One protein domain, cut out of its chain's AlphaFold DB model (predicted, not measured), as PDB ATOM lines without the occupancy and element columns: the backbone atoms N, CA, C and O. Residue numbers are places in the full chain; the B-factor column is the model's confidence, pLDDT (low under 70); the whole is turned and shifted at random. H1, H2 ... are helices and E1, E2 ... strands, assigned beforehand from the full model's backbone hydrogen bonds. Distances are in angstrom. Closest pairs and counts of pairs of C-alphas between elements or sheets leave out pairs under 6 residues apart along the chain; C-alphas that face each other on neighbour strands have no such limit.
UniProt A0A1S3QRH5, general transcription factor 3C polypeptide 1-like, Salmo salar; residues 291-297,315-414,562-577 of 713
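AT A GLANCE: This is residues 291 to 297, 315 to 414 and 562 to 577 of the 713 residues of the protein "general transcription factor 3C polypeptide 1-like" of Salmo salar (UniProt A0A1S3QRH5). A hairpin of two short strands, E1 and E2, sits in the middle of an elongated model; on one side of it H2, H3 and H4 each reach it with one part and spread away, with H1 beyond H2 and H4. On its other side is a small separate lobe, the strand pair E3 and E4 with the printed ends. The printed part has 123 residues, with four named helices followed by four named strands, in the order H1 H2 H3 H4 E1 E2 E3 E4, and both two-stranded sheets, E1 - E2 and E3 - E4, are antiparallel. The class is mixed, helices and strands, though under half of the residues are in named elements. The whole is compact, with a radius of gyration of the C-alphas of 15.7 A, and spans 52 by 33 by 24 A.

IN THESE COORDINATES: Find C-alpha 387 at (-33.913, 46.571, 33.851), where E1, residues 387 to 390, begins; E2 follows at residues 396 to 399. Earlier, look for H1 at residues 315 to 326, 15.9 A long, and H2 at residues 330 to 344, the longest helix at 20.6 A, which starts at (-16.493, 53.264, 40.951). H3 is residues 353 to 359, 10.0 A, and H4 is residues 374 to 383, 14.4 A. E3 is residues 407 to 410, and E4, residues 563 to 566, ends at (-43.628, 39.854, 29.647).

HOW THE PARTS SIT: Start at the hairpin of E1 and E2, antiparallel at 144 degrees, where N 390 and O 396 are 2.8 A apart, within hydrogen-bond range. Residues 351 to 352 pair antiparallel with residues 396 to 397 of E2. The closest C-alphas of H2 and E2 are Leu 343 and Val 398, 6.2 A; those of H3 and E2 are Arg 353 and Arg 396, 5.5 A; those of H4 and E1 are Leu 381 and Val 387, 5.6 A. H2 and H4 are close but not clearly touching, about perpendicular at 74 degrees, with the C-alphas of Val 336 and Tyr 377 closest at 6.7 A. H1 is close to H2 but not clearly touching it, at a steep tilt of 43 degrees, opposite ways; Glu 319 and Ile 333 have the closest C-alphas, 7.2 A. In H1, H2, H3 and H4 every O i to N i+4 pair is within hydrogen-bond range. E3 and E4 are antiparallel at 148 degrees, with N 408 and O 565 2.9 A apart, and residues 292 to 293 pair antiparallel with residues 563 to 564 of E4.

THE WHOLE: The two C-alphas farthest apart, those of Asp 368 and Gln 414, are 51.8 A apart. Two cuts leave gaps of 18.8 A from C-alpha 297 to 315 and 10.2 A from C-alpha 414 to 562. The link from H3 to H4, residues 360 to 373, is long. Mean pLDDT of the printed part is 87.7, and residues 294 to 297, 315 and 412 to 414 are under 70.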
ATOM      1  N   SER A 291     -38.152  33.973  30.795       87.44
ATOM      2  CA  SER A 291     -39.127  34.156  31.868       87.44
ATOM      3  C   SER A 291     -38.385  34.309  33.189       87.44
ATOM      4  O   SER A 291     -37.512  33.503  33.513       87.44
ATOM      5  N   LEU A 292     -38.769  35.322  33.957       84.69
ATOM      6  CA  LEU A 292     -38.252  35.598  35.288       84.69
ATOM      7  C   LEU A 292     -38.774  34.523  36.246       84.69
ATOM      8  O   LEU A 292     -39.983  34.306  36.370       84.69
ATOM      9  N   ARG A 293     -37.867  33.837  36.943       71.44
ATOM     10  CA  ARG A 293     -38.239  32.899  38.006       71.44
ATOM     11  C   ARG A 293     -38.355  33.666  39.317       71.44
ATOM     12  O   ARG A 293     -37.336  34.106  39.847       71.44
ATOM     13  N   ALA A 294     -39.557  33.759  39.880       55.56
ATOM     14  CA  ALA A 294     -39.683  34.165  41.270       55.56
ATOM     15  C   ALA A 294     -38.992  33.110  42.150       55.56
ATOM     16  O   ALA A 294     -39.219  31.906  42.007       55.56
ATOM     17  N   HIS A 295     -38.127  33.552  43.063       44.69
ATOM     18  CA  HIS A 295     -37.668  32.678  44.138       44.69
ATOM     19  C   HIS A 295     -38.877  32.266  44.993       44.69
ATOM     20  O   HIS A 295     -39.759  33.102  45.195       44.69
ATOM     21  N   PRO A 296     -38.930  31.023  45.513       38.31
ATOM     22  CA  PRO A 296     -40.097  30.521  46.231       38.31
ATOM     23  C   PRO A 296     -40.409  31.421  47.430       38.31
ATOM     24  O   PRO A 296     -39.676  31.448  48.424       38.31
ATOM     25  N   SER A 297     -41.496  32.186  47.321       38.03
ATOM     26  CA  SER A 297     -41.910  33.124  48.354       38.03
ATOM     27  C   SER A 297     -42.323  32.332  49.588       38.03
ATOM     28  O   SER A 297     -43.353  31.653  49.588       38.03
ATOM     29  N   VAL A 315     -30.745  46.151  45.410       67.69
ATOM     30  CA  VAL A 315     -29.962  47.142  44.651       67.69
ATOM     31  C   VAL A 315     -28.459  46.892  44.812       67.69
ATOM     32  O   VAL A 315     -27.763  46.695  43.817       67.69
ATOM     33  N   GLU A 316     -28.011  46.794  46.066       73.00
ATOM     34  CA  GLU A 316     -26.615  46.627  46.483       73.00
ATOM     35  C   GLU A 316     -26.040  45.264  46.072       73.00
ATOM     36  O   GLU A 316     -24.886  45.162  45.664       73.00
ATOM     37  N   VAL A 317     -26.852  44.202  46.143       74.38
ATOM     38  CA  VAL A 317     -26.444  42.844  45.747       74.38
ATOM     39  C   VAL A 317     -26.230  42.779  44.236       74.38
ATOM     40  O   VAL A 317     -25.277  42.154  43.777       74.38
ATOM     41  N   CYS A 318     -27.078  43.453  43.458       72.56
ATOM     42  CA  CYS A 318     -26.976  43.491  42.002       72.56
ATOM     43  C   CYS A 318     -25.814  44.382  41.522       72.56
ATOM     44  O   CYS A 318     -25.069  43.990  40.629       72.56
ATOM     45  N   GLU A 319     -25.583  45.533  42.157       81.38
ATOM     46  CA  GLU A 319     -24.396  46.365  41.893       81.38
ATOM     47  C   GLU A 319     -23.102  45.658  42.331       81.38
ATOM     48  O   GLU A 319     -22.099  45.688  41.615       81.38
ATOM     49  N   GLY A 320     -23.155  44.879  43.415       82.44
ATOM     50  CA  GLY A 320     -22.106  43.931  43.789       82.44
ATOM     51  C   GLY A 320     -21.822  42.874  42.712       82.44
ATOM     52  O   GLY A 320     -20.658  42.507  42.525       82.44
ATOM     53  N   ARG A 321     -22.832  42.419  41.948       84.69
ATOM     54  CA  ARG A 321     -22.617  41.550  40.771       84.69
ATOM     55  C   ARG A 321     -21.924  42.299  39.635       84.69
ATOM     56  O   ARG A 321     -20.969  41.752  39.091       84.69
ATOM     57  N   LEU A 322     -22.317  43.537  39.322       88.00
ATOM     58  CA  LEU A 322     -21.654  44.354  38.292       88.00
ATOM     59  C   LEU A 322     -20.157  44.552  38.600       88.00
ATOM     60  O   LEU A 322     -19.311  44.292  37.742       88.00
ATOM     61  N   VAL A 323     -19.803  44.897  39.844       90.12
ATOM     62  CA  VAL A 323     -18.393  44.985  40.271       90.12
ATOM     63  C   VAL A 323     -17.700  43.618  40.199       90.12
ATOM     64  O   VAL A 323     -16.658  43.491  39.560       90.12
ATOM     65  N   THR A 324     -18.274  42.574  40.806       88.00
ATOM     66  CA  THR A 324     -17.574  41.286  41.005       88.00
ATOM     67  C   THR A 324     -17.488  40.425  39.741       88.00
ATOM     68  O   THR A 324     -16.487  39.743  39.534       88.00
ATOM     69  N   ARG A 325     -18.530  40.416  38.899       85.75
ATOM     70  CA  ARG A 325     -18.602  39.596  37.675       85.75
ATOM     71  C   ARG A 325     -18.110  40.327  36.436       85.75
ATOM     72  O   ARG A 325     -17.529  39.695  35.562       85.75
ATOM     73  N   ARG A 326     -18.376  41.636  36.343       86.69
ATOM     74  CA  ARG A 326     -18.113  42.437  35.137       86.69
ATOM     75  C   ARG A 326     -17.019  43.498  35.328       86.69
ATOM     76  O   ARG A 326     -16.671  44.172  34.359       86.69
ATOM     77  N   GLY A 327     -16.436  43.628  36.524       89.75
ATOM     78  CA  GLY A 327     -15.271  44.487  36.768       89.75
ATOM     79  C   GLY A 327     -15.561  45.982  36.621       89.75
ATOM     80  O   GLY A 327     -14.738  46.709  36.072       89.75
ATOM     81  N   TYR A 328     -16.746  46.428  37.042       93.25
ATOM     82  CA  TYR A 328     -17.134  47.843  37.021       93.25
ATOM     83  C   TYR A 328     -16.220  48.702  37.906       93.25
ATOM     84  O   TYR A 328     -15.937  48.332  39.049       93.25
ATOM     85  N   SER A 329     -15.804  49.871  37.406       92.62
ATOM     86  CA  SER A 329     -15.124  50.887  38.217       92.62
ATOM     87  C   SER A 329     -16.110  51.639  39.133       92.62
ATOM     88  O   SER A 329     -17.324  51.590  38.907       92.62
ATOM     89  N   PRO A 330     -15.636  52.379  40.155       91.31
ATOM     90  CA  PRO A 330     -16.493  53.264  40.951       91.31
ATOM     91  C   PRO A 330     -17.261  54.287  40.096       91.31
ATOM     92  O   PRO A 330     -18.416  54.599  40.380       91.31
ATOM     93  N   GLU A 331     -16.638  54.775  39.023       93.12
ATOM     94  CA  GLU A 331     -17.219  55.720  38.067       93.12
ATOM     95  C   GLU A 331     -18.266  55.044  37.163       93.12
ATOM     96  O   GLU A 331     -19.292  55.652  36.858       93.12
ATOM     97  N   ASP A 332     -18.057  53.778  36.778       93.81
ATOM     98  CA  ASP A 332     -19.068  52.977  36.073       93.81
ATOM     99  C   ASP A 332     -20.309  52.727  36.950       93.81
ATOM    100  O   ASP A 332     -21.437  52.810  36.464       93.81
ATOM    101  N   ILE A 333     -20.120  52.451  38.247       93.00
ATOM    102  CA  ILE A 333     -21.232  52.306  39.204       93.00
ATOM    103  C   ILE A 333     -21.958  53.643  39.408       93.00
ATOM    104  O   ILE A 333     -23.185  53.657  39.457       93.00
ATOM    105  N   GLY A 334     -21.240  54.771  39.432       92.94
ATOM    106  CA  GLY A 334     -21.850  56.105  39.434       92.94
ATOM    107  C   GLY A 334     -22.745  56.356  38.211       92.94
ATOM    108  O   GLY A 334     -23.881  56.806  38.361       92.94
ATOM    109  N   ALA A 335     -22.274  55.992  37.014       94.12
ATOM    110  CA  ALA A 335     -23.050  56.093  35.775       94.12
ATOM    111  C   ALA A 335     -24.288  55.175  35.768       94.12
ATOM    112  O   ALA A 335     -25.369  55.584  35.337       94.12
ATOM    113  N   VAL A 336     -24.171  53.951  36.297       93.62
ATOM    114  CA  VAL A 336     -25.322  53.055  36.499       93.62
ATOM    115  C   VAL A 336     -26.319  53.647  37.494       93.62
ATOM    116  O   VAL A 336     -27.516  53.646  37.214       93.62
ATOM    117  N   ALA A 337     -25.860  54.195  38.620       93.00
ATOM    118  CA  ALA A 337     -26.729  54.816  39.615       93.00
ATOM    119  C   ALA A 337     -27.506  56.018  39.040       93.00
ATOM    120  O   ALA A 337     -28.689  56.172  39.343       93.00
ATOM    121  N   GLU A 338     -26.896  56.819  38.158       94.81
ATOM    122  CA  GLU A 338     -27.590  57.892  37.428       94.81
ATOM    123  C   GLU A 338     -28.691  57.342  36.505       94.81
ATOM    124  O   GLU A 338     -29.839  57.789  36.580       94.81
ATOM    125  N   LEU A 339     -28.375  56.334  35.683       95.25
ATOM    126  CA  LEU A 339     -29.346  55.691  34.791       95.25
ATOM    127  C   LEU A 339     -30.526  55.110  35.581       95.25
ATOM    128  O   LEU A 339     -31.685  55.367  35.242       95.25
ATOM    129  N   ARG A 340     -30.244  54.396  36.680       93.69
ATOM    130  CA  ARG A 340     -31.264  53.877  37.603       93.69
ATOM    131  C   ARG A 340     -32.102  55.013  38.190       93.69
ATOM    132  O   ARG A 340     -33.322  54.937  38.128       93.69
ATOM    133  N   ALA A 341     -31.488  56.093  38.671       94.62
ATOM    134  CA  ALA A 341     -32.204  57.254  39.204       94.62
ATOM    135  C   ALA A 341     -33.046  58.001  38.149       94.62
ATOM    136  O   ALA A 341     -34.010  58.682  38.512       94.62
ATOM    137  N   THR A 342     -32.731  57.888  36.852       96.62
ATOM    138  CA  THR A 342     -33.631  58.346  35.782       96.62
ATOM    139  C   THR A 342     -34.797  57.391  35.557       96.62
ATOM    140  O   THR A 342     -35.928  57.866  35.456       96.62
ATOM    141  N   LEU A 343     -34.577  56.075  35.516       95.69
ATOM    142  CA  LEU A 343     -35.670  55.110  35.343       95.69
ATOM    143  C   LEU A 343     -36.633  55.101  36.545       95.69
ATOM    144  O   LEU A 343     -37.843  55.117  36.349       95.69
ATOM    145  N   GLU A 344     -36.113  55.198  37.769       95.00
ATOM    146  CA  GLU A 344     -36.881  55.303  39.022       95.00
ATOM    147  C   GLU A 344     -37.865  56.488  38.985       95.00
ATOM    148  O   GLU A 344     -39.031  56.350  39.345       95.00
ATOM    149  N   ARG A 345     -37.438  57.640  38.439       96.25
ATOM    150  CA  ARG A 345     -38.293  58.829  38.242       96.25
ATOM    151  C   ARG A 345     -39.437  58.638  37.239       96.25
ATOM    152  O   ARG A 345     -40.356  59.451  37.241       96.25
ATOM    153  N   HIS A 346     -39.386  57.611  36.391       96.19
ATOM    154  CA  HIS A 346     -40.456  57.263  35.448       96.19
ATOM    155  C   HIS A 346     -41.303  56.067  35.925       96.19
ATOM    156  O   HIS A 346     -42.359  55.797  35.345       96.19
ATOM    157  N   GLY A 347     -40.864  55.371  36.982       93.88
ATOM    158  CA  GLY A 347     -41.555  54.236  37.592       93.88
ATOM    159  C   GLY A 347     -42.018  53.200  36.565       93.88
ATOM    160  O   GLY A 347     -41.308  52.874  35.611       93.88
ATOM    161  N   ALA A 348     -43.252  52.722  36.729       93.44
ATOM    162  CA  ALA A 348     -43.833  51.690  35.874       93.44
ATOM    163  C   ALA A 348     -44.037  52.104  34.402       93.44
ATOM    164  O   ALA A 348     -44.166  51.230  33.551       93.44
ATOM    165  N   PHE A 349     -44.049  53.397  34.051       93.19
ATOM    166  CA  PHE A 349     -44.142  53.814  32.640       93.19
ATOM    167  C   PHE A 349     -42.813  53.694  31.882       93.19
ATOM    168  O   PHE A 349     -42.818  53.613  30.646       93.19
ATOM    169  N   GLY A 350     -41.694  53.699  32.613       94.81
ATOM    170  CA  GLY A 350     -40.345  53.673  32.057       94.81
ATOM    171  C   GLY A 350     -40.011  54.861  31.158       94.81
ATOM    172  O   GLY A 350     -40.808  55.780  30.945       94.81
ATOM    173  N   LEU A 351     -38.813  54.807  30.587       96.44
ATOM    174  CA  LEU A 351     -38.348  55.759  29.581       96.44
ATOM    175  C   LEU A 351     -38.090  55.028  28.260       96.44
ATOM    176  O   LEU A 351     -37.618  53.892  28.264       96.44
ATOM    177  N   ASP A 352     -38.409  55.657  27.128       96.12
ATOM    178  CA  ASP A 352     -38.096  55.102  25.808       96.12
ATOM    179  C   ASP A 352     -36.579  54.897  25.665       96.12
ATOM    180  O   ASP A 352     -35.792  55.749  26.085       96.12
ATOM    181  N   ARG A 353     -36.139  53.786  25.063       93.44
ATOM    182  CA  ARG A 353     -34.705  53.500  24.897       93.44
ATOM    183  C   ARG A 353     -33.993  54.591  24.086       93.44
ATOM    184  O   ARG A 353     -32.834  54.891  24.369       93.44
ATOM    185  N   ARG A 354     -34.669  55.236  23.126       91.06
ATOM    186  CA  ARG A 354     -34.125  56.366  22.350       91.06
ATOM    187  C   ARG A 354     -34.031  57.638  23.198       91.06
ATOM    188  O   ARG A 354     -33.026  58.344  23.106       91.06
ATOM    189  N   ASP A 355     -35.000  57.893  24.075       93.88
ATOM    190  CA  ASP A 355     -34.997  59.049  24.986       93.88
ATOM    191  C   ASP A 355     -33.973  58.894  26.121       93.88
ATOM    192  O   ASP A 355     -33.291  59.861  26.471       93.88
ATOM    193  N   LEU A 356     -33.775  57.678  26.649       93.62
ATOM    194  CA  LEU A 356     -32.716  57.381  27.621       93.62
ATOM    195  C   LEU A 356     -31.329  57.615  27.002       93.62
ATOM    196  O   LEU A 356     -30.496  58.302  27.596       93.62
ATOM    197  N   VAL A 357     -31.108  57.110  25.782       92.19
ATOM    198  CA  VAL A 357     -29.857  57.298  25.024       92.19
ATOM    199  C   VAL A 357     -29.619  58.767  24.660       92.19
ATOM    200  O   VAL A 357     -28.480  59.232  24.672       92.19
ATOM    201  N   THR A 358     -30.685  59.519  24.380       92.12
ATOM    202  CA  THR A 358     -30.601  60.948  24.043       92.12
ATOM    203  C   THR A 358     -30.340  61.822  25.269       92.12
ATOM    204  O   THR A 358     -29.583  62.786  25.170       92.12
ATOM    205  N   SER A 359     -30.928  61.497  26.422       93.31
ATOM    206  CA  SER A 359     -30.746  62.258  27.667       93.31
ATOM    207  C   SER A 359     -29.379  62.008  28.320       93.31
ATOM    208  O   SER A 359     -28.737  62.958  28.761       93.31
ATOM    209  N   HIS A 360     -28.866  60.774  28.285       93.75
ATOM    210  CA  HIS A 360     -27.558  60.419  28.852       93.75
ATOM    211  C   HIS A 360     -26.447  60.380  27.793       93.75
ATOM    212  O   HIS A 360     -25.466  59.656  27.943       93.75
ATOM    213  N   SER A 361     -26.546  61.171  26.716       91.38
ATOM    214  CA  SER A 361     -25.575  61.144  25.606       91.38
ATOM    215  C   SER A 361     -24.131  61.477  26.019       91.38
ATOM    216  O   SER A 361     -23.199  61.234  25.258       91.38
ATOM    217  N   HIS A 362     -23.928  62.027  27.219       91.44
ATOM    218  CA  HIS A 362     -22.616  62.257  27.824       91.44
ATOM    219  C   HIS A 362     -21.936  60.955  28.320       91.44
ATOM    220  O   HIS A 362     -20.709  60.892  28.379       91.44
ATOM    221  N   LEU A 363     -22.710  59.895  28.595       92.19
ATOM    222  CA  LEU A 363     -22.220  58.549  28.922       92.19
ATOM    223  C   LEU A 363     -21.876  57.708  27.679       92.19
ATOM    224  O   LEU A 363     -21.435  56.571  27.828       92.19
ATOM    225  N   ALA A 364     -22.097  58.218  26.459       89.19
ATOM    226  CA  ALA A 364     -21.967  57.439  25.223       89.19
ATOM    227  C   ALA A 364     -20.585  56.778  25.062       89.19
ATOM    228  O   ALA A 364     -20.521  55.584  24.774       89.19
ATOM    229  N   ASP A 365     -19.510  57.524  25.328       89.19
ATOM    230  CA  ASP A 365     -18.132  57.021  25.324       89.19
ATOM    231  C   ASP A 365     -17.646  56.666  26.746       89.19
ATOM    232  O   ASP A 365     -17.996  57.384  27.695       89.19
ATOM    233  N   PRO A 366     -16.746  55.673  26.904       88.00
ATOM    234  CA  PRO A 366     -15.936  55.510  28.112       88.00
ATOM    235  C   PRO A 366     -14.968  56.692  28.261       88.00
ATOM    236  O   PRO A 366     -14.031  56.866  27.479       88.00
ATOM    237  N   ARG A 367     -15.223  57.546  29.255       84.81
ATOM    238  CA  ARG A 367     -14.422  58.733  29.591       84.81
ATOM    239  C   ARG A 367     -14.413  58.934  31.106       84.81
ATOM    240  O   ARG A 367     -15.227  58.352  31.818       84.81
ATOM    241  N   ASP A 368     -13.507  59.778  31.591       81.50
ATOM    242  CA  ASP A 368     -13.527  60.273  32.978       81.50
ATOM    243  C   ASP A 368     -13.405  59.157  34.042       81.50
ATOM    244  O   ASP A 368     -14.015  59.220  35.102       81.50
ATOM    245  N   GLY A 369     -12.616  58.117  33.739       83.69
ATOM    246  CA  GLY A 369     -12.377  56.948  34.602       83.69
ATOM    247  C   GLY A 369     -13.237  55.721  34.275       83.69
ATOM    248  O   GLY A 369     -12.833  54.603  34.580       83.69
ATOM    249  N   ARG A 370     -14.369  55.911  33.584       90.44
ATOM    250  CA  ARG A 370     -15.298  54.837  33.193       90.44
ATOM    251  C   ARG A 370     -14.675  53.855  32.202       90.44
ATOM    252  O   ARG A 370     -14.004  54.266  31.253       90.44
ATOM    253  N   THR A 371     -14.963  52.564  32.374       90.25
ATOM    254  CA  THR A 371     -14.506  51.488  31.473       90.25
ATOM    255  C   THR A 371     -15.459  51.241  30.302       90.25
ATOM    256  O   THR A 371     -15.079  50.595  29.325       90.25
ATOM    257  N   ARG A 372     -16.694  51.755  30.381       91.62
ATOM    258  CA  ARG A 372     -17.805  51.449  29.465       91.62
ATOM    259  C   ARG A 372     -18.468  52.688  28.861       91.62
ATOM    260  O   ARG A 372     -18.413  53.786  29.411       91.62
ATOM    261  N   GLY A 373     -19.130  52.470  27.726       92.62
ATOM    262  CA  GLY A 373     -20.066  53.411  27.107       92.62
ATOM    263  C   GLY A 373     -21.530  53.025  27.349       92.62
ATOM    264  O   GLY A 373     -21.839  51.886  27.704       92.62
ATOM    265  N   LEU A 374     -22.444  53.967  27.110       93.44
ATOM    266  CA  LEU A 374     -23.867  53.875  27.470       93.44
ATOM    267  C   LEU A 374     -24.590  52.604  26.995       93.44
ATOM    268  O   LEU A 374     -25.378  52.043  27.752       93.44
ATOM    269  N   GLN A 375     -24.332  52.128  25.772       92.44
ATOM    270  CA  GLN A 375     -24.983  50.905  25.283       92.44
ATOM    271  C   GLN A 375     -24.564  49.668  26.090       92.44
ATOM    272  O   GLN A 375     -25.409  48.817  26.342       92.44
ATOM    273  N   GLN A 376     -23.313  49.601  26.565       93.38
ATOM    274  CA  GLN A 376     -22.858  48.491  27.405       93.38
ATOM    275  C   GLN A 376     -23.475  48.551  28.806       93.38
ATOM    276  O   GLN A 376     -23.808  47.504  29.347       93.38
ATOM    277  N   TYR A 377     -23.690  49.743  29.379       94.12
ATOM    278  CA  TYR A 377     -24.436  49.862  30.640       94.12
ATOM    279  C   TYR A 377     -25.879  49.377  30.483       94.12
ATOM    280  O   TYR A 377     -26.354  48.612  31.315       94.12
ATOM    281  N   ILE A 378     -26.576  49.783  29.414       93.94
ATOM    282  CA  ILE A 378     -27.947  49.322  29.143       93.94
ATOM    283  C   ILE A 378     -27.961  47.796  28.963       93.94
ATOM    284  O   ILE A 378     -28.780  47.126  29.581       93.94
ATOM    285  N   GLN A 379     -27.027  47.243  28.186       93.00
ATOM    286  CA  GLN A 379     -26.933  45.804  27.936       93.00
ATOM    287  C   GLN A 379     -26.614  44.997  29.208       93.00
ATOM    288  O   GLN A 379     -27.332  44.054  29.529       93.00
ATOM    289  N   ASP A 380     -25.601  45.399  29.984       92.19
ATOM    290  CA  ASP A 380     -25.242  44.748  31.252       92.19
ATOM    291  C   ASP A 380     -26.395  44.821  32.281       92.19
ATOM    292  O   ASP A 380     -26.573  43.892  33.068       92.19
ATOM    293  N   LEU A 381     -27.202  45.895  32.275       91.75
ATOM    294  CA  LEU A 381     -28.376  46.051  33.150       91.75
ATOM    295  C   LEU A 381     -29.567  45.168  32.748       91.75
ATOM    296  O   LEU A 381     -30.320  44.749  33.632       91.75
ATOM    297  N   LEU A 382     -29.735  44.881  31.455       91.25
ATOM    298  CA  LEU A 382     -30.706  43.898  30.964       91.25
ATOM    299  C   LEU A 382     -30.249  42.470  31.311       91.25
ATOM    300  O   LEU A 382     -31.035  41.671  31.813       91.25
ATOM    301  N   GLU A 383     -28.964  42.159  31.115       88.75
ATOM    302  CA  GLU A 383     -28.399  40.822  31.365       88.75
ATOM    303  C   GLU A 383     -28.273  40.445  32.853       88.75
ATOM    304  O   GLU A 383     -28.283  39.264  33.187       88.75
ATOM    305  N   GLU A 384     -28.158  41.419  33.761       86.38
ATOM    306  CA  GLU A 384     -28.226  41.196  35.217       86.38
ATOM    307  C   GLU A 384     -29.663  41.324  35.779       86.38
ATOM    308  O   GLU A 384     -29.832  41.363  37.002       86.38
ATOM    309  N   GLU A 385     -30.674  41.393  34.898       87.50
ATOM    310  CA  GLU A 385     -32.122  41.514  35.172       87.50
ATOM    311  C   GLU A 385     -32.509  42.706  36.075       87.50
ATOM    312  O   GLU A 385     -33.525  42.696  36.768       87.50
ATOM    313  N   LEU A 386     -31.705  43.775  36.065       88.62
ATOM    314  CA  LEU A 386     -31.982  45.015  36.799       88.62
ATOM    315  C   LEU A 386     -33.000  45.915  36.085       88.62
ATOM    316  O   LEU A 386     -33.737  46.668  36.733       88.62
ATOM    317  N   VAL A 387     -33.024  45.841  34.757       92.75
ATOM    318  CA  VAL A 387     -33.913  46.571  33.851       92.75
ATOM    319  C   VAL A 387     -34.562  45.559  32.904       92.75
ATOM    320  O   VAL A 387     -33.958  44.537  32.594       92.75
ATOM    321  N   LEU A 388     -35.776  45.841  32.432       93.06
ATOM    322  CA  LEU A 388     -36.482  45.058  31.415       93.06
ATOM    323  C   LEU A 388     -36.864  45.934  30.214       93.06
ATOM    324  O   LEU A 388     -37.179  47.116  30.383       93.06
ATOM    325  N   GLU A 389     -36.893  45.335  29.020       94.19
ATOM    326  CA  GLU A 389     -37.435  45.953  27.801       94.19
ATOM    327  C   GLU A 389     -38.935  45.645  27.659       94.19
ATOM    328  O   GLU A 389     -39.348  44.501  27.463       94.19
ATOM    329  N   VAL A 390     -39.766  46.678  27.768       93.12
ATOM    330  CA  VAL A 390     -41.236  46.606  27.756       93.12
ATOM    331  C   VAL A 390     -41.832  47.595  26.743       93.12
ATOM    332  O   VAL A 390     -41.110  48.269  26.010       93.12
ATOM    333  N   GLY A 391     -43.163  47.706  26.694       91.50
ATOM    334  CA  GLY A 391     -43.875  48.573  25.750       91.50
ATOM    335  C   GLY A 391     -44.328  47.862  24.469       91.50
ATOM    336  O   GLY A 391     -43.850  46.786  24.128       91.50
ATOM    337  N   GLY A 392     -45.300  48.473  23.783       90.44
ATOM    338  CA  GLY A 392     -45.887  47.950  22.539       90.44
ATOM    339  C   GLY A 392     -45.607  48.816  21.307       90.44
ATOM    340  O   GLY A 392     -45.228  48.303  20.256       90.44
ATOM    341  N   ASN A 393     -45.762  50.139  21.427       90.69
ATOM    342  CA  ASN A 393     -45.498  51.082  20.330       90.69
ATOM    343  C   ASN A 393     -44.007  51.431  20.179       90.69
ATOM    344  O   ASN A 393     -43.546  51.719  19.079       90.69
ATOM    345  N   SER A 394     -43.256  51.416  21.279       91.75
ATOM    346  CA  SER A 394     -41.811  51.635  21.301       91.75
ATOM    347  C   SER A 394     -41.182  50.934  22.504       91.75
ATOM    348  O   SER A 394     -41.872  50.657  23.492       91.75
ATOM    349  N   VAL A 395     -39.888  50.617  22.395       93.62
ATOM    350  CA  VAL A 395     -39.133  49.893  23.427       93.62
ATOM    351  C   VAL A 395     -38.841  50.827  24.597       93.62
ATOM    352  O   VAL A 395     -38.186  51.860  24.441       93.62
ATOM    353  N   ARG A 396     -39.324  50.450  25.779       95.62
ATOM    354  CA  ARG A 396     -39.195  51.194  27.033       95.62
ATOM    355  C   ARG A 396     -38.379  50.402  28.032       95.62
ATOM    356  O   ARG A 396     -38.552  49.199  28.160       95.62
ATOM    357  N   LEU A 397     -37.527  51.101  28.765       96.69
ATOM    358  CA  LEU A 397     -36.714  50.544  29.834       96.69
ATOM    359  C   LEU A 397     -37.399  50.839  31.173       96.69
ATOM    360  O   LEU A 397     -37.704  51.995  31.478       96.69
ATOM    361  N   VAL A 398     -37.665  49.788  31.950       95.69
ATOM    362  CA  VAL A 398     -38.293  49.838  33.284       95.69
ATOM    363  C   VAL A 398     -37.425  49.050  34.264       95.69
ATOM    364  O   VAL A 398     -36.949  47.968  33.931       95.69
ATOM    365  N   LEU A 399     -37.198  49.579  35.469       93.81
ATOM    366  CA  LEU A 399     -36.505  48.848  36.539       93.81
ATOM    367  C   LEU A 399     -37.353  47.665  37.013       93.81
ATOM    368  O   LEU A 399     -38.564  47.812  37.163       93.81
ATOM    369  N   LEU A 400     -36.727  46.530  37.342       89.81
ATOM    370  CA  LEU A 400     -37.444  45.334  37.813       89.81
ATOM    371  C   LEU A 400     -38.377  45.626  39.011       89.81
ATOM    372  O   LEU A 400     -39.472  45.078  39.083       89.81
ATOM    373  N   SER A 401     -37.988  46.547  39.900       89.00
ATOM    374  CA  SER A 401     -38.785  47.019  41.046       89.00
ATOM    375  C   SER A 401     -40.109  47.705  40.682       89.00
ATOM    376  O   SER A 401     -40.999  47.771  41.523       89.00
ATOM    377  N   HIS A 402     -40.249  48.200  39.449       91.00
ATOM    378  CA  HIS A 402     -41.441  48.886  38.932       91.00
ATOM    379  C   HIS A 402     -42.114  48.125  37.780       91.00
ATOM    380  O   HIS A 402     -43.057  48.625  37.168       91.00
ATOM    381  N   ALA A 403     -41.630  46.924  37.455       92.00
ATOM    382  CA  ALA A 403     -42.053  46.176  36.275       92.00
ATOM    383  C   ALA A 403     -43.362  45.382  36.446       92.00
ATOM    384  O   ALA A 403     -43.875  44.880  35.448       92.00
ATOM    385  N   GLU A 404     -43.911  45.279  37.664       90.19
ATOM    386  CA  GLU A 404     -45.118  44.493  37.979       90.19
ATOM    387  C   GLU A 404     -46.266  44.669  36.955       90.19
ATOM    388  O   GLU A 404     -46.749  43.649  36.464       90.19
ATOM    389  N   PRO A 405     -46.654  45.886  36.508       91.81
ATOM    390  CA  PRO A 405     -47.767  46.053  35.563       91.81
ATOM    391  C   PRO A 405     -47.516  45.518  34.141       91.81
ATOM    392  O   PRO A 405     -48.446  45.466  33.340       91.81
ATOM    393  N   TRP A 406     -46.278  45.139  33.804       91.75
ATOM    394  CA  TRP A 406     -45.901  44.552  32.507       91.75
ATOM    395  C   TRP A 406     -45.769  43.026  32.544       91.75
ATOM    396  O   TRP A 406     -45.616  42.398  31.490       91.75
ATOM    397  N   LEU A 407     -45.793  42.431  33.740       91.12
ATOM    398  CA  LEU A 407     -45.508  41.019  33.966       91.12
ATOM    399  C   LEU A 407     -46.797  40.230  34.211       91.12
ATOM    400  O   LEU A 407     -47.606  40.561  35.072       91.12
ATOM    401  N   LEU A 408     -46.960  39.133  33.477       89.88
ATOM    402  CA  LEU A 408     -47.916  38.084  33.808       89.88
ATOM    403  C   LEU A 408     -47.211  37.052  34.686       89.88
ATOM    404  O   LEU A 408     -46.142  36.569  34.318       89.88
ATOM    405  N   THR A 409     -47.805  36.702  35.827       87.00
ATOM    406  CA  THR A 409     -47.242  35.726  36.773       87.00
ATOM    407  C   THR A 409     -48.100  34.467  36.803       87.00
ATOM    408  O   THR A 409     -49.230  34.482  37.291       87.00
ATOM    409  N   SER A 410     -47.553  33.367  36.288       81.88
ATOM    410  CA  SER A 410     -48.152  32.035  36.369       81.88
ATOM    411  C   SER A 410     -47.720  31.344  37.658       81.88
ATOM    412  O   SER A 410     -46.527  31.109  37.854       81.88
ATOM    413  N   THR A 411     -48.681  30.942  38.491       76.44
ATOM    414  CA  THR A 411     -48.403  30.138  39.692       76.44
ATOM    415  C   THR A 411     -48.469  28.641  39.384       76.44
ATOM    416  O   THR A 411     -49.312  28.195  38.601       76.44
ATOM    417  N   GLU A 412     -47.595  27.832  39.993       60.41
ATOM    418  CA  GLU A 412     -47.443  26.399  39.647       60.41
ATOM    419  C   GLU A 412     -48.750  25.593  39.831       60.41
ATOM    420  O   GLU A 412     -49.011  24.637  39.104       60.41
ATOM    421  N   ARG A 413     -49.662  26.066  40.698       53.47
ATOM    422  CA  ARG A 413     -51.019  25.511  40.884       53.47
ATOM    423  C   ARG A 413     -51.885  25.473  39.615       53.47
ATOM    424  O   ARG A 413     -52.917  24.801  39.627       53.47
ATOM    425  N   GLN A 414     -51.517  26.182  38.545       50.88
ATOM    426  CA  GLN A 414     -52.162  26.049  37.231       50.88
ATOM    427  C   GLN A 414     -51.504  24.994  36.324       50.88
ATOM    428  O   GLN A 414     -52.194  24.448  35.463       50.88
ATOM    429  N   ASP A 562     -43.194  30.486  41.148       75.81
ATOM    430  CA  ASP A 562     -44.010  31.335  40.284       75.81
ATOM    431  C   ASP A 562     -43.165  31.904  39.125       75.81
ATOM    432  O   ASP A 562     -42.008  32.309  39.289       75.81
ATOM    433  N   VAL A 563     -43.731  31.889  37.918       84.00
ATOM    434  CA  VAL A 563     -43.037  32.277  36.686       84.00
ATOM    435  C   VAL A 563     -43.631  33.577  36.169       84.00
ATOM    436  O   VAL A 563     -44.769  33.594  35.699       84.00
ATOM    437  N   SER A 564     -42.852  34.655  36.228       89.12
ATOM    438  CA  SER A 564     -43.228  35.978  35.726       89.12
ATOM    439  C   SER A 564     -42.648  36.199  34.330       89.12
ATOM    440  O   SER A 564     -41.480  35.913  34.076       89.12
ATOM    441  N   PHE A 565     -43.438  36.708  33.392       91.19
ATOM    442  CA  PHE A 565     -42.992  36.921  32.014       91.19
ATOM    443  C   PHE A 565     -43.698  38.111  31.368       91.19
ATOM    444  O   PHE A 565     -44.835  38.441  31.702       91.19
ATOM    445  N   ILE A 566     -43.033  38.751  30.407       91.31
ATOM    446  CA  ILE A 566     -43.628  39.854  29.647       91.31
ATOM    447  C   ILE A 566     -44.583  39.264  28.603       91.31
ATOM    448  O   ILE A 566     -44.229  38.335  27.869       91.31
ATOM    449  N   SER A 567     -45.804  39.796  28.525       88.69
ATOM    450  CA  SER A 567     -46.804  39.309  27.569       88.69
ATOM    451  C   SER A 567     -46.373  39.525  26.107       88.69
ATOM    452  O   SER A 567     -45.826  40.569  25.734       88.69
ATOM    453  N   ARG A 568     -46.606  38.501  25.272       92.81
ATOM    454  CA  ARG A 568     -46.347  38.471  23.821       92.81
ATOM    455  C   ARG A 568     -47.332  37.519  23.126       92.81
ATOM    456  O   ARG A 568     -47.701  36.525  23.750       92.81
ATOM    457  N   PRO A 569     -47.714  37.733  21.850       93.19
ATOM    458  CA  PRO A 569     -48.724  36.898  21.179       93.19
ATOM    459  C   PRO A 569     -48.349  35.416  21.019       93.19
ATOM    460  O   PRO A 569     -49.228  34.567  20.903       93.19
ATOM    461  N   TRP A 570     -47.055  35.087  21.041       93.62
ATOM    462  CA  TRP A 570     -46.557  33.708  21.021       93.62
ATOM    463  C   TRP A 570     -46.519  33.027  22.398       93.62
ATOM    464  O   TRP A 570     -46.069  31.887  22.480       93.62
ATOM    465  N   ARG A 571     -46.961  33.674  23.485       92.25
ATOM    466  CA  ARG A 571     -46.960  33.084  24.836       92.25
ATOM    467  C   ARG A 571     -48.356  32.700  25.310       92.25
ATOM    468  O   ARG A 571     -49.340  33.377  25.028       92.25
ATOM    469  N   ILE A 572     -48.412  31.602  26.053       90.69
ATOM    470  CA  ILE A 572     -49.597  31.108  26.757       90.69
ATOM    471  C   ILE A 572     -49.590  31.692  28.183       90.69
ATOM    472  O   ILE A 572     -48.560  32.152  28.678       90.69
ATOM    473  N   VAL A 573     -50.748  31.708  28.851       86.44
ATOM    474  CA  VAL A 573     -50.922  32.268  30.208       86.44
ATOM    475  C   VAL A 573     -50.046  31.612  31.288       86.44
ATOM    476  O   VAL A 573     -49.799  32.235  32.315       86.44
ATOM    477  N   ASP A 574     -49.535  30.401  31.050       84.44
ATOM    478  CA  ASP A 574     -48.612  29.667  31.931       84.44
ATOM    479  C   ASP A 574     -47.120  30.026  31.707       84.44
ATOM    480  O   ASP A 574     -46.212  29.385  32.252       84.44
ATOM    481  N   GLY A 575     -46.863  31.022  30.854       85.81
ATOM    482  CA  GLY A 575     -45.537  31.461  30.422       85.81
ATOM    483  C   GLY A 575     -44.895  30.594  29.341       85.81
ATOM    484  O   GLY A 575     -43.794  30.921  28.892       85.81
ATOM    485  N   SER A 576     -45.549  29.509  28.906       89.38
ATOM    486  CA  SER A 576     -45.024  28.617  27.870       89.38
ATOM    487  C   SER A 576     -45.164  29.206  26.461       89.38
ATOM    488  O   SER A 576     -45.938  30.133  26.203       89.38
ATOM    489  N   LEU A 577     -44.383  28.666  25.524       91.50
ATOM    490  CA  LEU A 577     -44.374  29.106  24.134       91.50
ATOM    491  C   LEU A 577     -45.440  28.371  23.308       91.50
ATOM    492  O   LEU A 577     -45.361  27.157  23.111       91.50
TER     493      LEU A 577